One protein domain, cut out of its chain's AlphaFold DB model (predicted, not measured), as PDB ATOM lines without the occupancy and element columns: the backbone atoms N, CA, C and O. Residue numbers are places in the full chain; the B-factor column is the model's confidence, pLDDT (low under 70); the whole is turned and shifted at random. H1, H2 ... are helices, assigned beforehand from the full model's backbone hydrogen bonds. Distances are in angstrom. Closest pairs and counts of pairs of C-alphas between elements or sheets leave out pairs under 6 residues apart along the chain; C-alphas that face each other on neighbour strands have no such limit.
ATOM      1  N   TRP A 438     110.056 283.151 193.697       73.19
ATOM      2  CA  TRP A 438     111.511 283.323 193.613       73.19
ATOM      3  C   TRP A 438     111.963 283.935 192.283       73.19
ATOM      4  O   TRP A 438     112.866 284.763 192.290       73.19
ATOM      5  N   TYR A 439     111.327 283.573 191.165       77.44
ATOM      6  CA  TYR A 439     111.614 284.153 189.852       77.44
ATOM      7  C   TYR A 439     111.356 285.665 189.845       77.44
ATOM      8  O   TYR A 439     112.270 286.428 189.547       77.44
ATOM      9  N   LYS A 440     110.155 286.106 190.261       80.12
ATOM     10  CA  LYS A 440     109.812 287.537 190.354       80.12
ATOM     11  C   LYS A 440     110.745 288.311 191.287       80.12
ATOM     12  O   LYS A 440     111.137 289.430 190.975       80.12
ATOM     13  N   ALA A 441     111.107 287.721 192.426       78.19
ATOM     14  CA  ALA A 441     112.039 288.343 193.359       78.19
ATOM     15  C   ALA A 441     113.445 288.485 192.744       78.19
ATOM     16  O   ALA A 441     114.072 289.530 192.887       78.19
ATOM     17  N   ALA A 442     113.928 287.472 192.016       77.81
ATOM     18  CA  ALA A 442     115.219 287.521 191.330       77.81
ATOM     19  C   ALA A 442     115.216 288.466 190.116       77.81
ATOM     20  O   ALA A 442     116.243 289.047 189.796       77.81
ATOM     21  N   GLU A 443     114.081 288.625 189.438       79.50
ATOM     22  CA  GLU A 443     113.864 289.569 188.334       79.50
ATOM     23  C   GLU A 443     113.911 291.025 188.826       79.50
ATOM     24  O   GLU A 443     114.691 291.824 188.307       79.50
ATOM     25  N   ALA A 444     113.199 291.339 189.914       80.94
ATOM     26  CA  ALA A 444     113.345 292.615 190.618       80.94
ATOM     27  C   ALA A 444     114.773 292.817 191.171       80.94
ATOM     28  O   ALA A 444     115.295 293.927 191.149       80.94
ATOM     29  N   GLY A 445     115.424 291.737 191.619       84.50
ATOM     30  CA  GLY A 445     116.817 291.735 192.065       84.50
ATOM     31  C   GLY A 445     117.805 292.152 190.974       84.50
ATOM     32  O   GLY A 445     118.586 293.075 191.192       84.50
ATOM     33  N   ARG A 446     117.726 291.548 189.779       82.69
ATOM     34  CA  ARG A 446     118.555 291.916 188.610       82.69
ATOM     35  C   ARG A 446     118.277 293.345 188.148       82.69
ATOM     36  O   ARG A 446     119.207 294.124 187.991       82.69
ATOM     37  N   SER A 447     117.004 293.745 188.070       84.75
ATOM     38  CA  SER A 447     116.625 295.136 187.773       84.75
ATOM     39  C   SER A 447     117.193 296.141 188.790       84.75
ATOM     40  O   SER A 447     117.612 297.230 188.402       84.75
ATOM     41  N   LYS A 448     117.282 295.778 190.078       83.06
ATOM     42  CA  LYS A 448     117.927 296.617 191.101       83.06
ATOM     43  C   LYS A 448     119.456 296.615 190.976       83.06
ATOM     44  O   LYS A 448     120.062 297.670 191.150       83.06
ATOM     45  N   ALA A 449     120.059 295.471 190.657       83.75
ATOM     46  CA  ALA A 449     121.492 295.330 190.407       83.75
ATOM     47  C   ALA A 449     121.966 296.105 189.166       83.75
ATOM     48  O   ALA A 449     123.104 296.556 189.141       83.75
ATOM     49  N   GLY A 450     121.095 296.277 188.167       84.25
ATOM     50  CA  GLY A 450     121.425 296.845 186.856       84.25
ATOM     51  C   GLY A 450     121.975 295.815 185.863       84.25
ATOM     52  O   GLY A 450     122.033 296.106 184.676       84.25
ATOM     53  N   GLU A 451     122.312 294.613 186.335       84.75
ATOM     54  CA  GLU A 451     123.000 293.570 185.573       84.75
ATOM     55  C   GLU A 451     122.335 292.199 185.746       84.75
ATOM     56  O   GLU A 451     121.886 291.831 186.838       84.75
ATOM     57  N   ASP A 452     122.284 291.420 184.661       81.25
ATOM     58  CA  ASP A 452     121.555 290.143 184.622       81.25
ATOM     59  C   ASP A 452     122.355 288.958 185.210       81.25
ATOM     60  O   ASP A 452     121.794 287.903 185.518       81.25
ATOM     61  N   THR A 453     123.670 289.109 185.406       82.88
ATOM     62  CA  THR A 453     124.526 288.071 186.005       82.88
ATOM     63  C   THR A 453     125.431 288.642 187.091       82.88
ATOM     64  O   THR A 453     125.828 289.803 187.040       82.88
ATOM     65  N   LEU A 454     125.805 287.810 188.071       79.69
ATOM     66  CA  LEU A 454     126.736 288.220 189.130       79.69
ATOM     67  C   LEU A 454     128.122 288.588 188.570       79.69
ATOM     68  O   LEU A 454     128.759 289.495 189.093       79.69
ATOM     69  N   SER A 455     128.569 287.922 187.501       79.19
ATOM     70  CA  SER A 455     129.832 288.246 186.827       79.19
ATOM     71  C   SER A 455     129.785 289.629 186.180       79.19
ATOM     72  O   SER A 455     130.658 290.444 186.455       79.19
ATOM     73  N   ALA A 456     128.735 289.919 185.402       78.81
ATOM     74  CA  ALA A 456     128.553 291.226 184.773       78.81
ATOM     75  C   ALA A 456     128.378 292.342 185.817       78.81
ATOM     76  O   ALA A 456     128.967 293.405 185.672       78.81
ATOM     77  N   LEU A 457     127.679 292.079 186.930       83.62
ATOM     78  CA  LEU A 457     127.593 293.016 188.054       83.62
ATOM     79  C   LEU A 457     128.971 293.344 188.652       83.62
ATOM     80  O   LEU A 457     129.248 294.503 188.946       83.62
ATOM     81  N   LEU A 458     129.837 292.347 188.846       83.69
ATOM     82  CA  LEU A 458     131.188 292.571 189.373       83.69
ATOM     83  C   LEU A 458     132.080 293.320 188.369       83.69
ATOM     84  O   LEU A 458     132.856 294.182 188.776       83.69
ATOM     85  N   GLU A 459     131.938 293.033 187.075       82.88
ATOM     86  CA  GLU A 459     132.664 293.707 185.993       82.88
ATOM     87  C   GLU A 459     132.201 295.165 185.817       82.88
ATOM     88  O   GLU A 459     133.036 296.065 185.782       82.88
ATOM     89  N   SER A 460     130.889 295.428 185.846       85.94
ATOM     90  CA  SER A 460     130.291 296.772 185.914       85.94
ATOM     91  C   SER A 460     130.812 297.555 187.125       85.94
ATOM     92  O   SER A 460     131.267 298.690 186.976       85.94
ATOM     93  N   LEU A 461     130.834 296.949 188.320       80.81
ATOM     94  CA  LEU A 461     131.305 297.615 189.539       80.81
ATOM     95  C   LEU A 461     132.810 297.957 189.508       80.81
ATOM     96  O   LEU A 461     133.171 299.030 189.996       80.81
ATOM     97  N   ASP A 462     133.685 297.121 188.932       75.56
ATOM     98  CA  ASP A 462     135.112 297.470 188.750       75.56
ATOM     99  C   ASP A 462     135.373 298.351 187.512       75.56
ATOM    100  O   ASP A 462     136.383 299.044 187.461       75.56
ATOM    101  N   CYS A 463     134.475 298.415 186.528       77.62
ATOM    102  CA  CYS A 463     134.602 299.371 185.422       77.62
ATOM    103  C   CYS A 463     134.139 300.782 185.822       77.62
ATOM    104  O   CYS A 463     134.875 301.751 185.641       77.62
ATOM    105  N   GLU A 464     132.932 300.904 186.379       80.19
ATOM    106  CA  GLU A 464     132.295 302.186 186.718       80.19
ATOM    107  C   GLU A 464     132.793 302.785 188.042       80.19
ATOM    108  O   GLU A 464     132.788 304.003 188.204       80.19
ATOM    109  N   LYS A 465     133.195 301.936 189.000       74.75
ATOM    110  CA  LYS A 465     133.617 302.308 190.369       74.75
ATOM    111  C   LYS A 465     132.639 303.270 191.070       74.75
ATOM    112  O   LYS A 465     133.060 304.323 191.558       74.75
ATOM    113  N   PRO A 466     131.333 302.934 191.132       75.75
ATOM    114  CA  PRO A 466     130.314 303.839 191.647       75.75
ATOM    115  C   PRO A 466     130.446 304.078 193.159       75.75
ATOM    116  O   PRO A 466     131.065 303.309 193.896       75.75
ATOM    117  N   GLY A 467     129.807 305.148 193.643       66.19
ATOM    118  CA  GLY A 467     129.791 305.502 195.064       66.19
ATOM    119  C   GLY A 467     129.198 304.411 195.970       66.19
ATOM    120  O   GLY A 467     128.496 303.504 195.517       66.19
ATOM    121  N   LEU A 468     129.453 304.516 197.279       62.41
ATOM    122  CA  LEU A 468     129.039 303.512 198.271       62.41
ATOM    123  C   LEU A 468     127.525 303.241 198.252       62.41
ATOM    124  O   LEU A 468     127.122 302.081 198.222       62.41
ATOM    125  N   ILE A 469     126.706 304.297 198.205       65.94
ATOM    126  CA  ILE A 469     125.236 304.204 198.177       65.94
ATOM    127  C   ILE A 469     124.762 303.417 196.948       65.94
ATOM    128  O   ILE A 469     123.936 302.514 197.070       65.94
ATOM    129  N   GLU A 470     125.318 303.702 195.770       74.19
ATOM    130  CA  GLU A 470     124.958 303.021 194.520       74.19
ATOM    131  C   GLU A 470     125.456 301.567 194.501       74.19
ATOM    132  O   GLU A 470     124.714 300.660 194.124       74.19
ATOM    133  N   THR A 471     126.665 301.316 195.010       74.25
ATOM    134  CA  THR A 471     127.204 299.958 195.194       74.25
ATOM    135  C   THR A 471     126.297 299.129 196.111       74.25
ATOM    136  O   THR A 471     125.918 298.009 195.770       74.25
ATOM    137  N   GLN A 472     125.873 299.690 197.247       71.62
ATOM    138  CA  GLN A 472     124.933 299.062 198.177       71.62
ATOM    139  C   GLN A 472     123.547 298.866 197.540       71.62
ATOM    140  O   GLN A 472     122.943 297.800 197.697       71.62
ATOM    141  N   ARG A 473     123.055 299.846 196.768       84.62
ATOM    142  CA  ARG A 473     121.791 299.748 196.025       84.62
ATOM    143  C   ARG A 473     121.824 298.563 195.062       84.62
ATOM    144  O   ARG A 473     120.914 297.735 195.141       84.62
ATOM    145  N   ARG A 474     122.869 298.438 194.234       83.31
ATOM    146  CA  ARG A 474     123.035 297.331 193.276       83.31
ATOM    147  C   ARG A 474     123.199 295.979 193.980       83.31
ATOM    148  O   ARG A 474     122.429 295.058 193.715       83.31
ATOM    149  N   LEU A 475     124.129 295.866 194.936       83.06
ATOM    150  CA  LEU A 475     124.387 294.612 195.663       83.06
ATOM    151  C   LEU A 475     123.166 294.111 196.450       83.06
ATOM    152  O   LEU A 475     122.945 292.905 196.529       83.06
ATOM    153  N   SER A 476     122.312 295.006 196.960       78.81
ATOM    154  CA  SER A 476     121.059 294.617 197.630       78.81
ATOM    155  C   SER A 476     120.001 293.981 196.705       78.81
ATOM    156  O   SER A 476     118.944 293.574 197.183       78.81
ATOM    157  N   GLY A 477     120.258 293.890 195.394       78.69
ATOM    158  CA  GLY A 477     119.486 293.076 194.449       78.69
ATOM    159  C   GLY A 477     119.897 291.594 194.399       78.69
ATOM    160  O   GLY A 477     119.153 290.769 193.868       78.69
TER     161      GLY A 477
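Overview. This is residues 438 to 477 of the 549 residues of an uncharacterized protein of Phytophthora fragariae (UniProt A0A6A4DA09). Three short helices make a flat fork: H1 forms the stem along the longest axis, and H2 and H3 run beside each other as two prongs, with the end of H1 meeting H3. The printed part has 40 residues, with H1, H2 and H3 in that order, and is all helix. It is compact, with a radius of gyration of the C-alphas of 9.9 A, and only just flat, spanning 29 by 19 by 9 A.

Along the chain. H1, residues 438 to 449, is 15.9 A long and begins at C-alpha 438 (111.511, 283.323, 193.613). H2, residues 454 to 464, is 15.2 A long. H3, residues 468 to 475, is 10.4 A long and ends at C-alpha 475 (124.387, 294.612, 195.663).

Arrangement. H1 touches H3 with residues 448 to 449 alone, opposite ways at a shallow tilt of 29 degrees; the closest C-alphas, of Ala 449 and Arg 474, are 3.8 A apart. H2 is close but not clearly touching to H1, at C-alphas Ala 449 and Leu 457, 6.9 A, and to H3, at Leu 461 and Thr 471, 7.4 A. In H1, H2 and H3 every O i to N i+4 pair is within hydrogen-bond range.

Size, cuts and confidence. The C-alphas of Trp 438 and Lys 465, the farthest apart, are 29.3 A apart. The printed part has no cut, and both links are tight. Residues 467 to 469 have pLDDT under 70.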